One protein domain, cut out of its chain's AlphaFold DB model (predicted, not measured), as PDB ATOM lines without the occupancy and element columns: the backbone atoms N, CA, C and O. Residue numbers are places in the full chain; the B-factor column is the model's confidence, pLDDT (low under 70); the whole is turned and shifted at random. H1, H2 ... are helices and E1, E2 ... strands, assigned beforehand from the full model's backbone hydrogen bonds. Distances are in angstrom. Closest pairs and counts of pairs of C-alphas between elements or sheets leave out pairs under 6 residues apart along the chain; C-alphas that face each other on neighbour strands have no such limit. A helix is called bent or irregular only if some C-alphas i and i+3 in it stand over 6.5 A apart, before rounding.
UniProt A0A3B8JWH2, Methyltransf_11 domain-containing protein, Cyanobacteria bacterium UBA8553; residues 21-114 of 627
ATOM      1  N   ASN A  21      -5.795  59.160 -18.030       49.53
ATOM      2  CA  ASN A  21      -7.159  58.742 -17.700       49.53
ATOM      3  C   ASN A  21      -7.437  58.698 -16.180       49.53
ATOM      4  O   ASN A  21      -8.570  58.912 -15.750       49.53
ATOM      5  N   LEU A  22      -6.407  58.492 -15.347       47.22
ATOM      6  CA  LEU A  22      -6.512  58.445 -13.879       47.22
ATOM      7  C   LEU A  22      -6.733  59.830 -13.244       47.22
ATOM      8  O   LEU A  22      -7.296  59.926 -12.151       47.22
ATOM      9  N   ILE A  23      -6.291  60.899 -13.910       53.06
ATOM     10  CA  ILE A  23      -6.425  62.281 -13.422       53.06
ATOM     11  C   ILE A  23      -7.897  62.718 -13.500       53.06
ATOM     12  O   ILE A  23      -8.429  63.280 -12.545       53.06
ATOM     13  N   THR A  24      -8.596  62.343 -14.573       50.75
ATOM     14  CA  THR A  24     -10.000  62.705 -14.830       50.75
ATOM     15  C   THR A  24     -10.991  62.055 -13.852       50.75
ATOM     16  O   THR A  24     -12.027  62.648 -13.550       50.75
ATOM     17  N   LEU A  25     -10.683  60.866 -13.316       53.62
ATOM     18  CA  LEU A  25     -11.499  60.194 -12.291       53.62
ATOM     19  C   LEU A  25     -11.219  60.718 -10.872       53.62
ATOM     20  O   LEU A  25     -12.154  60.922 -10.097       53.62
ATOM     21  N   LYS A  26      -9.947  60.975 -10.535       51.31
ATOM     22  CA  LYS A  26      -9.543  61.487  -9.211       51.31
ATOM     23  C   LYS A  26      -9.968  62.939  -8.968       51.31
ATOM     24  O   LYS A  26     -10.195  63.309  -7.821       51.31
ATOM     25  N   GLU A  27     -10.074  63.762 -10.013       52.53
ATOM     26  CA  GLU A  27     -10.499  65.164  -9.878       52.53
ATOM     27  C   GLU A  27     -12.029  65.335  -9.784       52.53
ATOM     28  O   GLU A  27     -12.486  66.360  -9.278       52.53
ATOM     29  N   ASN A  28     -12.824  64.333 -10.196       49.41
ATOM     30  CA  ASN A  28     -14.295  64.400 -10.210       49.41
ATOM     31  C   ASN A  28     -14.992  63.624  -9.075       49.41
ATOM     32  O   ASN A  28     -16.130  63.945  -8.731       49.41
ATOM     33  N   ALA A  29     -14.332  62.641  -8.456       53.56
ATOM     34  CA  ALA A  29     -14.863  61.890  -7.320       53.56
ATOM     35  C   ALA A  29     -13.834  61.893  -6.184       53.56
ATOM     36  O   ALA A  29     -12.681  61.525  -6.389       53.56
ATOM     37  N   ASN A  30     -14.230  62.303  -4.976       59.59
ATOM     38  CA  ASN A  30     -13.398  62.242  -3.768       59.59
ATOM     39  C   ASN A  30     -13.132  60.774  -3.358       59.59
ATOM     40  O   ASN A  30     -13.661  60.313  -2.350       59.59
ATOM     41  N   LEU A  31     -12.356  60.026  -4.145       69.69
ATOM     42  CA  LEU A  31     -12.038  58.620  -3.894       69.69
ATOM     43  C   LEU A  31     -11.242  58.475  -2.590       69.69
ATOM     44  O   LEU A  31     -10.279  59.208  -2.356       69.69
ATOM     45  N   ILE A  32     -11.606  57.492  -1.762       78.25
ATOM     46  CA  ILE A  32     -10.845  57.135  -0.557       78.25
ATOM     47  C   ILE A  32      -9.539  56.443  -0.953       78.25
ATOM     48  O   ILE A  32      -8.478  56.773  -0.423       78.25
ATOM     49  N   THR A  33      -9.617  55.468  -1.862       85.62
ATOM     50  CA  THR A  33      -8.453  54.724  -2.359       85.62
ATOM     51  C   THR A  33      -8.723  54.128  -3.737       85.62
ATOM     52  O   THR A  33      -9.875  53.868  -4.082       85.62
ATOM     53  N   LEU A  34      -7.656  53.895  -4.498       87.44
ATOM     54  CA  LEU A  34      -7.644  53.211  -5.791       87.44
ATOM     55  C   LEU A  34      -6.374  52.360  -5.852       87.44
ATOM     56  O   LEU A  34      -5.284  52.893  -5.652       87.44
ATOM     57  N   GLU A  35      -6.523  51.071  -6.126       89.50
ATOM     58  CA  GLU A  35      -5.428  50.106  -6.225       89.50
ATOM     59  C   GLU A  35      -5.577  49.272  -7.503       89.50
ATOM     60  O   GLU A  35      -6.687  49.013  -7.972       89.50
ATOM     61  N   GLU A  36      -4.447  48.860  -8.071       91.12
ATOM     62  CA  GLU A  36      -4.381  48.154  -9.351       91.12
ATOM     63  C   GLU A  36      -3.248  47.121  -9.341       91.12
ATOM     64  O   GLU A  36      -2.126  47.421  -8.928       91.12
ATOM     65  N   ASP A  37      -3.533  45.917  -9.841       90.12
ATOM     66  CA  ASP A  37      -2.544  44.871 -10.115       90.12
ATOM     67  C   ASP A  37      -2.691  44.310 -11.545       90.12
ATOM     68  O   ASP A  37      -3.399  44.872 -12.382       90.12
ATOM     69  N   ASP A  38      -2.001  43.215 -11.878       89.69
ATOM     70  CA  ASP A  38      -2.035  42.616 -13.224       89.69
ATOM     71  C   ASP A  38      -3.409  42.044 -13.637       89.69
ATOM     72  O   ASP A  38      -3.612  41.712 -14.814       89.69
ATOM     73  N   ASN A  39      -4.345  41.922 -12.695       91.62
ATOM     74  CA  ASN A  39      -5.644  41.278 -12.861       91.62
ATOM     75  C   ASN A  39      -6.817  42.224 -12.593       91.62
ATOM     76  O   ASN A  39      -7.787  42.174 -13.347       91.62
ATOM     77  N   LEU A  40      -6.748  43.061 -11.558       92.62
ATOM     78  CA  LEU A  40      -7.870  43.856 -11.061       92.62
ATOM     79  C   LEU A  40      -7.508  45.335 -10.916       92.62
ATOM     80  O   LEU A  40      -6.362  45.694 -10.646       92.62
ATOM     81  N   ILE A  41      -8.522  46.188 -11.050       92.38
ATOM     82  CA  ILE A  41      -8.482  47.587 -10.612       92.38
ATOM     83  C   ILE A  41      -9.677  47.795  -9.688       92.38
ATOM     84  O   ILE A  41     -10.800  47.426 -10.037       92.38
ATOM     85  N   ILE A  42      -9.435  48.338  -8.497       92.06
ATOM     86  CA  ILE A  42     -10.443  48.483  -7.443       92.06
ATOM     87  C   ILE A  42     -10.353  49.884  -6.861       92.06
ATOM     88  O   ILE A  42      -9.269  50.330  -6.483       92.06
ATOM     89  N   ALA A  43     -11.496  50.546  -6.704       92.19
ATOM     90  CA  ALA A  43     -11.577  51.799  -5.967       92.19
ATOM     91  C   ALA A  43     -12.682  51.782  -4.918       92.19
ATOM     92  O   ALA A  43     -13.722  51.150  -5.096       92.19
ATOM     93  N   ILE A  44     -12.459  52.538  -3.844       91.50
ATOM     94  CA  ILE A  44     -13.458  52.824  -2.817       91.50
ATOM     95  C   ILE A  44     -13.832  54.302  -2.902       91.50
ATOM     96  O   ILE A  44     -12.987  55.175  -2.681       91.50
ATOM     97  N   ASP A  45     -15.104  54.571  -3.186       87.94
ATOM     98  CA  ASP A  45     -15.660  55.923  -3.275       87.94
ATOM     99  C   ASP A  45     -15.992  56.463  -1.881       87.94
ATOM    100  O   ASP A  45     -15.683  57.603  -1.543       87.94
ATOM    101  N   SER A  46     -16.629  55.632  -1.056       88.06
ATOM    102  CA  SER A  46     -17.052  56.007   0.286       88.06
ATOM    103  C   SER A  46     -17.038  54.805   1.224       88.06
ATOM    104  O   SER A  46     -17.148  53.648   0.816       88.06
ATOM    105  N   SER A  47     -16.862  55.072   2.513       90.75
ATOM    106  CA  SER A  47     -16.986  54.043   3.535       90.75
ATOM    107  C   SER A  47     -17.448  54.643   4.850       90.75
ATOM    108  O   SER A  47     -17.216  55.817   5.143       90.75
ATOM    109  N   TRP A  48     -18.077  53.810   5.665       87.44
ATOM    110  CA  TRP A  48     -18.342  54.104   7.063       87.44
ATOM    111  C   TRP A  48     -18.094  52.851   7.886       87.44
ATOM    112  O   TRP A  48     -18.128  51.728   7.386       87.44
ATOM    113  N   SER A  49     -17.840  53.023   9.178       87.56
ATOM    114  CA  SER A  49     -17.770  51.882  10.078       87.56
ATOM    115  C   SER A  49     -18.264  52.241  11.466       87.56
ATOM    116  O   SER A  49     -18.109  53.369  11.927       87.56
ATOM    117  N   ASN A  50     -18.849  51.261  12.139       82.69
ATOM    118  CA  ASN A  50     -19.181  51.321  13.556       82.69
ATOM    119  C   ASN A  50     -18.703  50.025  14.224       82.69
ATOM    120  O   ASN A  50     -17.967  49.242  13.621       82.69
ATOM    121  N   ASP A  51     -19.099  49.770  15.463       84.12
ATOM    122  CA  ASP A  51     -18.687  48.557  16.178       84.12
ATOM    123  C   ASP A  51     -19.214  47.252  15.561       84.12
ATOM    124  O   ASP A  51     -18.711  46.184  15.902       84.12
ATOM    125  N   TYR A  52     -20.199  47.343  14.664       82.38
ATOM    126  CA  TYR A  52     -20.981  46.230  14.124       82.38
ATOM    127  C   TYR A  52     -20.778  45.930  12.663       82.38
ATOM    128  O   TYR A  52     -21.122  44.841  12.200       82.38
ATOM    129  N   ALA A  53     -20.326  46.925  11.925       87.12
ATOM    130  CA  ALA A  53     -20.295  46.835  10.495       87.12
ATOM    131  C   ALA A  53     -19.307  47.810   9.885       87.12
ATOM    132  O   ALA A  53     -18.917  48.816  10.491       87.12
ATOM    133  N   ILE A  54     -18.945  47.487   8.655       90.31
ATOM    134  CA  ILE A  54     -18.300  48.385   7.717       90.31
ATOM    135  C   ILE A  54     -19.206  48.436   6.491       90.31
ATOM    136  O   ILE A  54     -19.538  47.394   5.929       90.31
ATOM    137  N   GLY A  55     -19.620  49.635   6.103       91.38
ATOM    138  CA  GLY A  55     -20.232  49.880   4.805       91.38
ATOM    139  C   GLY A  55     -19.168  50.363   3.833       91.38
ATOM    140  O   GLY A  55     -18.401  51.265   4.176       91.38
ATOM    141  N   ILE A  56     -19.112  49.763   2.649       92.31
ATOM    142  CA  ILE A  56     -18.171  50.139   1.592       92.31
ATOM    143  C   ILE A  56     -18.947  50.351   0.298       92.31
ATOM    144  O   ILE A  56     -19.713  49.483  -0.121       92.31
ATOM    145  N   GLN A  57     -18.696  51.491  -0.336       93.25
ATOM    146  CA  GLN A  57     -19.088  51.782  -1.704       93.25
ATOM    147  C   GLN A  57     -17.849  51.868  -2.573       93.25
ATOM    148  O   GLN A  57     -16.892  52.561  -2.219       93.25
ATOM    149  N   GLY A  58     -17.881  51.222  -3.724       93.06
ATOM    150  CA  GLY A  58     -16.764  51.289  -4.645       93.06
ATOM    151  C   GLY A  58     -17.107  50.752  -6.012       93.06
ATOM    152  O   GLY A  58     -18.276  50.579  -6.360       93.06
ATOM    153  N   TRP A  59     -16.059  50.467  -6.770       92.88
ATOM    154  CA  TRP A  59     -16.140  49.765  -8.037       92.88
ATOM    155  C   TRP A  59     -14.920  48.868  -8.236       92.88
ATOM    156  O   TRP A  59     -13.859  49.085  -7.645       92.88
ATOM    157  N   ILE A  60     -15.092  47.834  -9.048       92.88
ATOM    158  CA  ILE A  60     -14.069  46.841  -9.379       92.88
ATOM    159  C   ILE A  60     -14.134  46.544 -10.870       92.88
ATOM    160  O   ILE A  60     -15.217  46.480 -11.434       92.88
ATOM    161  N   ILE A  61     -12.993  46.351 -11.521       92.38
ATOM    162  CA  ILE A  61     -12.920  45.883 -12.908       92.38
ATOM    163  C   ILE A  61     -11.862  44.788 -13.034       92.38
ATOM    164  O   ILE A  61     -10.850  44.798 -12.331       92.38
ATOM    165  N   SER A  62     -12.094  43.849 -13.952       91.00
ATOM    166  CA  SER A  62     -11.123  42.823 -14.333       91.00
ATOM    167  C   SER A  62     -10.424  43.217 -15.631       91.00
ATOM    168  O   SER A  62     -11.046  43.631 -16.606       91.00
ATOM    169  N   LYS A  63      -9.101  43.055 -15.658       91.94
ATOM    170  CA  LYS A  63      -8.267  43.259 -16.849       91.94
ATOM    171  C   LYS A  63      -8.262  42.053 -17.788       91.94
ATOM    172  O   LYS A  63      -7.663  42.120 -18.861       91.94
ATOM    173  N   LYS A  64      -8.839  40.921 -17.367       89.12
ATOM    174  CA  LYS A  64      -8.763  39.634 -18.083       89.12
ATOM    175  C   LYS A  64     -10.084  39.233 -18.740       89.12
ATOM    176  O   LYS A  64     -10.052  38.564 -19.767       89.12
ATOM    177  N   CYS A  65     -11.216  39.623 -18.161       87.94
ATOM    178  CA  CYS A  65     -12.562  39.219 -18.578       87.94
ATOM    179  C   CYS A  65     -13.616  40.216 -18.068       87.94
ATOM    180  O   CYS A  65     -13.288  41.089 -17.267       87.94
ATOM    181  N   SER A  66     -14.874  40.071 -18.503       86.88
ATOM    182  CA  SER A  66     -15.992  40.769 -17.848       86.88
ATOM    183  C   SER A  66     -16.187  40.256 -16.418       86.88
ATOM    184  O   SER A  66     -15.931  39.083 -16.148       86.88
ATOM    185  N   LEU A  67     -16.697  41.098 -15.510       85.62
ATOM    186  CA  LEU A  67     -17.076  40.649 -14.162       85.62
ATOM    187  C   LEU A  67     -18.159  39.565 -14.196       85.62
ATOM    188  O   LEU A  67     -18.157  38.695 -13.337       85.62
ATOM    189  N   ASP A  68     -19.031  39.579 -15.209       84.19
ATOM    190  CA  ASP A  68     -20.089  38.570 -15.384       84.19
ATOM    191  C   ASP A  68     -19.529  37.173 -15.719       84.19
ATOM    192  O   ASP A  68     -20.262  36.187 -15.725       84.19
ATOM    193  N   GLU A  69     -18.234  37.088 -16.041       84.62
ATOM    194  CA  GLU A  69     -17.516  35.836 -16.299       84.62
ATOM    195  C   GLU A  69     -16.793  35.309 -15.047       84.62
ATOM    196  O   GLU A  69     -16.164  34.255 -15.114       84.62
ATOM    197  N   LEU A  70     -16.834  36.035 -13.923       84.19
ATOM    198  CA  LEU A  70     -16.266  35.589 -12.652       84.19
ATOM    199  C   LEU A  70     -17.317  34.811 -11.857       84.19
ATOM    200  O   LEU A  70     -18.444  35.270 -11.695       84.19
ATOM    201  N   ASP A  71     -16.925  33.653 -11.328       83.81
ATOM    202  CA  ASP A  71     -17.827  32.796 -10.550       83.81
ATOM    203  C   ASP A  71     -18.259  33.456  -9.229       83.81
ATOM    204  O   ASP A  71     -19.382  33.253  -8.767       83.81
ATOM    205  N   GLU A  72     -17.367  34.240  -8.610       84.62
ATOM    206  CA  GLU A  72     -17.592  34.838  -7.297       84.62
ATOM    207  C   GLU A  72     -16.715  36.080  -7.067       84.62
ATOM    208  O   GLU A  72     -15.555  36.132  -7.488       84.62
ATOM    209  N   ILE A  73     -17.265  37.087  -6.378       88.88
ATOM    210  CA  ILE A  73     -16.537  38.283  -5.934       88.88
ATOM    211  C   ILE A  73     -16.925  38.564  -4.481       88.88
ATOM    212  O   ILE A  73     -18.066  38.931  -4.183       88.88
ATOM    213  N   GLU A  74     -15.961  38.415  -3.576       92.44
ATOM    214  CA  GLU A  74     -16.159  38.584  -2.137       92.44
ATOM    215  C   GLU A  74     -15.209  39.626  -1.550       92.44
ATOM    216  O   GLU A  74     -14.132  39.902  -2.079       92.44
ATOM    217  N   ILE A  75     -15.606  40.186  -0.409       90.75
ATOM    218  CA  ILE A  75     -14.766  41.068   0.393       90.75
ATOM    219  C   ILE A  75     -14.535  40.415   1.752       90.75
ATOM    220  O   ILE A  75     -15.485  40.114   2.474       90.75
ATOM    221  N   GLU A  76     -13.262  40.247   2.113       89.62
ATOM    222  CA  GLU A  76     -12.847  39.787   3.436       89.62
ATOM    223  C   GLU A  76     -12.309  40.954   4.273       89.62
ATOM    224  O   GLU A  76     -11.385  41.663   3.874       89.62
ATOM    225  N   VAL A  77     -12.854  41.131   5.480       85.06
ATOM    226  CA  VAL A  77     -12.290  42.035   6.488       85.06
ATOM    227  C   VAL A  77     -12.152  41.305   7.816       85.06
ATOM    228  O   VAL A  77     -13.134  40.838   8.389       85.06
ATOM    229  N   ASN A  78     -10.922  41.244   8.339       82.06
ATOM    230  CA  ASN A  78     -10.591  40.581   9.607       82.06
ATOM    231  C   ASN A  78     -11.125  39.131   9.688       82.06
ATOM    232  O   ASN A  78     -11.663  38.729  10.720       82.06
ATOM    233  N   GLY A  79     -11.008  38.367   8.594       82.25
ATOM    234  CA  GLY A  79     -11.469  36.977   8.505       82.25
ATOM    235  C   GLY A  79     -12.987  36.800   8.379       82.25
ATOM    236  O   GLY A  79     -13.472  35.679   8.493       82.25
ATOM    237  N   THR A  80     -13.750  37.885   8.192       85.06
ATOM    238  CA  THR A  80     -15.168  37.821   7.808       85.06
ATOM    239  C   THR A  80     -15.295  38.098   6.323       85.06
ATOM    240  O   THR A  80     -14.996  39.212   5.891       85.06
ATOM    241  N   THR A  81     -15.768  37.104   5.579       90.06
ATOM    242  CA  THR A  81     -15.969  37.175   4.131       90.06
ATOM    243  C   THR A  81     -17.448  37.335   3.818       90.06
ATOM    244  O   THR A  81     -18.289  36.655   4.413       90.06
ATOM    245  N   VAL A  82     -17.774  38.268   2.925       91.81
ATOM    246  CA  VAL A  82     -19.133  38.455   2.409       91.81
ATOM    247  C   VAL A  82     -19.112  38.604   0.888       91.81
ATOM    248  O   VAL A  82     -18.251  39.322   0.368       91.81
ATOM    249  N   PRO A  83     -20.071  37.997   0.171       91.50
ATOM    250  CA  PRO A  83     -20.209  38.210  -1.259       91.50
ATOM    251  C   PRO A  83     -20.725  39.620  -1.542       91.50
ATOM    252  O   PRO A  83     -21.506  40.192  -0.771       91.50
ATOM    253  N   ILE A  84     -20.327  40.174  -2.684       89.38
ATOM    254  CA  ILE A  84     -20.917  41.407  -3.191       89.38
ATOM    255  C   ILE A  84     -22.228  41.061  -3.907       89.38
ATOM    256  O   ILE A  84     -22.237  40.416  -4.953       89.38
ATOM    257  N   THR A  85     -23.352  41.497  -3.338       83.62
ATOM    258  CA  THR A  85     -24.700  41.193  -3.859       83.62
ATOM    259  C   THR A  85     -25.452  42.413  -4.383       83.62
ATOM    260  O   THR A  85     -26.483  42.254  -5.031       83.62
ATOM    261  N   SER A  86     -24.955  43.626  -4.126       86.44
ATOM    262  CA  SER A  86     -25.553  44.871  -4.610       86.44
ATOM    263  C   SER A  86     -24.610  45.541  -5.597       86.44
ATOM    264  O   SER A  86     -23.534  46.011  -5.222       86.44
ATOM    265  N   TRP A  87     -25.044  45.569  -6.854       88.75
ATOM    266  CA  TRP A  87     -24.282  46.057  -7.994       88.75
ATOM    267  C   TRP A  87     -25.038  47.175  -8.711       88.75
ATOM    268  O   TRP A  87     -26.268  47.160  -8.759       88.75
ATOM    269  N   TYR A  88     -24.318  48.139  -9.276       87.38
ATOM    270  CA  TYR A  88     -24.901  49.246 -10.031       87.38
ATOM    271  C   TYR A  88     -23.946  49.757 -11.123       87.38
ATOM    272  O   TYR A  88     -22.729  49.547 -11.040       87.38
ATOM    273  N   PRO A  89     -24.470  50.427 -12.164       86.12
ATOM    274  CA  PRO A  89     -23.655  50.869 -13.285       86.12
ATOM    275  C   PRO A  89     -22.741  52.044 -12.930       86.12
ATOM    276  O   PRO A  89     -23.125  52.951 -12.187       86.12
ATOM    277  N   ARG A  90     -21.544  52.062 -13.533       85.69
ATOM    278  CA  ARG A  90     -20.576  53.171 -13.462       85.69
ATOM    279  C   ARG A  90     -20.082  53.575 -14.856       85.69
ATOM    280  O   ARG A  90     -18.973  53.215 -15.250       85.69
ATOM    281  N   PRO A  91     -20.895  54.325 -15.626       82.38
ATOM    282  CA  PRO A  91     -20.529  54.760 -16.976       82.38
ATOM    283  C   PRO A  91     -19.261  55.619 -17.015       82.38
ATOM    284  O   PRO A  91     -18.519  55.583 -17.991       82.38
ATOM    285  N   ASP A  92     -18.996  56.366 -15.943       82.19
ATOM    286  CA  ASP A  92     -17.772  57.139 -15.739       82.19
ATOM    287  C   ASP A  92     -16.526  56.243 -15.676       82.19
ATOM    288  O   ASP A  92     -15.513  56.548 -16.303       82.19
ATOM    289  N   VAL A  93     -16.621  55.103 -14.984       85.69
ATOM    290  CA  VAL A  93     -15.553  54.095 -14.934       85.69
ATOM    291  C   VAL A  93     -15.398  53.435 -16.302       85.69
ATOM    292  O   VAL A  93     -14.276  53.291 -16.787       85.69
ATOM    293  N   SER A  94     -16.508  53.105 -16.969       83.50
ATOM    294  CA  SER A  94     -16.464  52.519 -18.312       83.50
ATOM    295  C   SER A  94     -15.816  53.432 -19.349       83.50
ATOM    296  O   SER A  94     -15.040  52.964 -20.180       83.50
ATOM    297  N   ALA A  95     -16.077  54.737 -19.277       82.69
ATOM    298  CA  ALA A  95     -15.457  55.728 -20.149       82.69
ATOM    299  C   ALA A  95     -13.953  55.905 -19.880       82.69
ATOM    300  O   ALA A  95     -13.198  56.198 -20.805       82.69
ATOM    301  N   ALA A  96     -13.513  55.730 -18.631       83.38
ATOM    302  CA  ALA A  96     -12.111  55.870 -18.246       83.38
ATOM    303  C   ALA A  96     -11.254  54.638 -18.579       83.38
ATOM    304  O   ALA A  96     -10.043  54.771 -18.764       83.38
ATOM    305  N   TYR A  97     -11.871  53.457 -18.676       85.50
ATOM    306  CA  TYR A  97     -11.191  52.190 -18.955       85.50
ATOM    307  C   TYR A  97     -11.756  51.451 -20.186       85.50
ATOM    308  O   TYR A  97     -12.081  50.262 -20.095       85.50
ATOM    309  N   PRO A  98     -11.846  52.102 -21.364       85.56
ATOM    310  CA  PRO A  98     -12.477  51.525 -22.555       85.56
ATOM    311  C   PRO A  98     -11.712  50.323 -23.133       85.56
ATOM    312  O   PRO A  98     -12.249  49.572 -23.943       85.56
ATOM    313  N   GLN A  99     -10.448  50.140 -22.744       86.25
ATOM    314  CA  GLN A  99      -9.598  49.040 -23.192       86.25
ATOM    315  C   GLN A  99      -9.954  47.683 -22.567       86.25
ATOM    316  O   GLN A  99      -9.495  46.655 -23.068       86.25
ATOM    317  N   TYR A 100     -10.723  47.658 -21.474       85.94
ATOM    318  CA  TYR A 100     -11.114  46.424 -20.795       85.94
ATOM    319  C   TYR A 100     -12.561  46.049 -21.119       85.94
ATOM    320  O   TYR A 100     -13.407  46.897 -21.392       85.94
ATOM    321  N   LYS A 101     -12.854  44.748 -21.088       79.62
ATOM    322  CA  LYS A 101     -14.213  44.234 -21.264       79.62
ATOM    323  C   LYS A 101     -14.957  44.386 -19.937       79.62
ATOM    324  O   LYS A 101     -14.687  43.637 -19.006       79.62
ATOM    325  N   LEU A 102     -15.850  45.364 -19.843       75.06
ATOM    326  CA  LEU A 102     -16.553  45.704 -18.603       75.06
ATOM    327  C   LEU A 102     -17.980  45.150 -18.600       75.06
ATOM    328  O   LEU A 102     -18.645  45.146 -19.636       75.06
ATOM    329  N   SER A 103     -18.450  44.714 -17.429       71.06
ATOM    330  CA  SER A 103     -19.877  44.480 -17.209       71.06
ATOM    331  C   SER A 103     -20.606  45.824 -17.146       71.06
ATOM    332  O   SER A 103     -20.015  46.859 -16.820       71.06
ATOM    333  N   ASN A 104     -21.917  45.818 -17.395       65.56
ATOM    334  CA  ASN A 104     -22.735  47.019 -17.198       65.56
ATOM    335  C   ASN A 104     -22.766  47.463 -15.725       65.56
ATOM    336  O   ASN A 104     -23.061  48.623 -15.459       65.56
ATOM    337  N   ASN A 105     -22.426  46.575 -14.784       81.50
ATOM    338  CA  ASN A 105     -22.472  46.810 -13.346       81.50
ATOM    339  C   ASN A 105     -21.116  46.505 -12.693       81.50
ATOM    340  O   ASN A 105     -20.870  45.388 -12.243       81.50
ATOM    341  N   CYS A 106     -20.241  47.505 -12.631       88.88
ATOM    342  CA  CYS A 106     -18.948  47.408 -11.949       88.88
ATOM    343  C   CYS A 106     -18.895  48.175 -10.618       88.88
ATOM    344  O   CYS A 106     -17.940  48.013  -9.861       88.88
ATOM    345  N   GLY A 107     -19.916  48.984 -10.307       91.44
ATOM    346  CA  GLY A 107     -20.094  49.622  -9.004       91.44
ATOM    347  C   GLY A 107     -20.762  48.684  -8.006       91.44
ATOM    348  O   GLY A 107     -21.621  47.890  -8.382       91.44
ATOM    349  N   PHE A 108     -20.394  48.790  -6.732       92.50
ATOM    350  CA  PHE A 108     -20.951  47.969  -5.665       92.50
ATOM    351  C   PHE A 108     -21.206  48.733  -4.366       92.50
ATOM    352  O   PHE A 108     -20.569  49.750  -4.069       92.50
ATOM    353  N   TRP A 109     -22.138  48.200  -3.576       91.81
ATOM    354  CA  TRP A 109     -22.317  48.533  -2.166       91.81
ATOM    355  C   TRP A 109     -22.298  47.249  -1.339       91.81
ATOM    356  O   TRP A 109     -23.006  46.291  -1.643       91.81
ATOM    357  N   VAL A 110     -21.507  47.215  -0.270       91.94
ATOM    358  CA  VAL A 110     -21.434  46.051   0.619       91.94
ATOM    359  C   VAL A 110     -21.512  46.471   2.079       91.94
ATOM    360  O   VAL A 110     -20.993  47.511   2.487       91.94
ATOM    361  N   HIS A 111     -22.161  45.632   2.883       90.56
ATOM    362  CA  HIS A 111     -22.225  45.777   4.328       90.56
ATOM    363  C   HIS A 111     -21.602  44.548   4.989       90.56
ATOM    364  O   HIS A 111     -22.165  43.456   4.955       90.56
ATOM    365  N   ILE A 112     -20.443  44.741   5.612       90.62
ATOM    366  CA  ILE A 112     -19.615  43.671   6.168       90.62
ATOM    367  C   ILE A 112     -19.816  43.650   7.685       90.62
ATOM    368  O   ILE A 112     -19.434  44.620   8.350       90.62
ATOM    369  N   PRO A 113     -20.410  42.595   8.267       87.19
ATOM    370  CA  PRO A 113     -20.531  42.472   9.714       87.19
ATOM    371  C   PRO A 113     -19.154  42.435  10.383       87.19
ATOM    372  O   PRO A 113     -18.245  41.751   9.928       87.19
ATOM    373  N   ARG A 114     -19.005  43.130  11.510       85.12
ATOM    374  CA  ARG A 114     -17.837  43.019  12.389       85.12
ATOM    375  C   ARG A 114     -18.243  43.150  13.848       85.12
ATOM    376  O   ARG A 114     -19.320  43.642  14.148       85.12
TER     377      ARG A 114
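What this domain is: This is residues 21 to 114 of the 627 residues of the protein "Methyltransf_11 domain-containing protein" of Cyanobacteria bacterium UBA8553 (UniProt A0A3B8JWH2). A twisted sheet of five antiparallel strands, bent along E2 and E3, is partly covered by the small antiparallel hairpin E4 and E5, a sandwich of two unequal sheets only partly face to face. H2 grazes the large sheet, and H1 packs on H2. The printed part has 94 residues with two named helices and seven named strands, in the order H1 E1 E2 E3 E4 E5 E6 H2 E7; the large sheet runs E1, E2, E3, E7, E6, and the class is mixed. It is compact, with a radius of gyration of the C-alphas of 13.3 A and spans of 39 by 32 by 23 A.

How they stand to each other: E1, residues 33 to 36, E2, residues 40 to 49, and E3, residues 53 to 62, form a meander, each strand the antiparallel neighbour of the one before; N 35 and O 42 are 2.9 A apart, N 48 and O 55 3.0 A. E2 bends by 68 degrees at residue 46. E7, residues 107 to 113, is the antiparallel neighbour of E3, with N 110 and O 56 at 2.9 A, and E6, residues 86 to 88, an edge strand, is the antiparallel neighbour of E7, with N 88 and O 107 at 2.9 A. E4, residues 74 to 77, and E5, residues 80 to 83, form a hairpin, with N 75 and O 82 at 2.9 A. The closest C-alphas of E5 and E7, Val 82 and Ile 112, are 6.4 A apart. H2, residues 91 to 96, only grazes the large sheet with residues 91 to 94. H1, residues 21 to 26, touches H2 at a steep tilt of 47 degrees, their closest C-alphas, Asn 21 and Ala 96, 5.8 A apart. Every O i to N i+4 pair is within hydrogen-bond range in H2, 1 of 2 in H1.

Where its parts are: H1 begins at C-alpha 21 (-7.159, 58.742, -17.700). E2 measures 24.7 A, E3 26.8 A and E7 20.0 A, ending at C-alpha 113 (-20.531, 42.472, 9.714).

The domain as a whole: The C-alphas of Asp 51 and Gln 99, the two farthest apart, are 40.4 A apart. The printed part has no cut, and E3 to E4 is a long link. Residues 21 to 31 and 104 are under 70 in pLDDT.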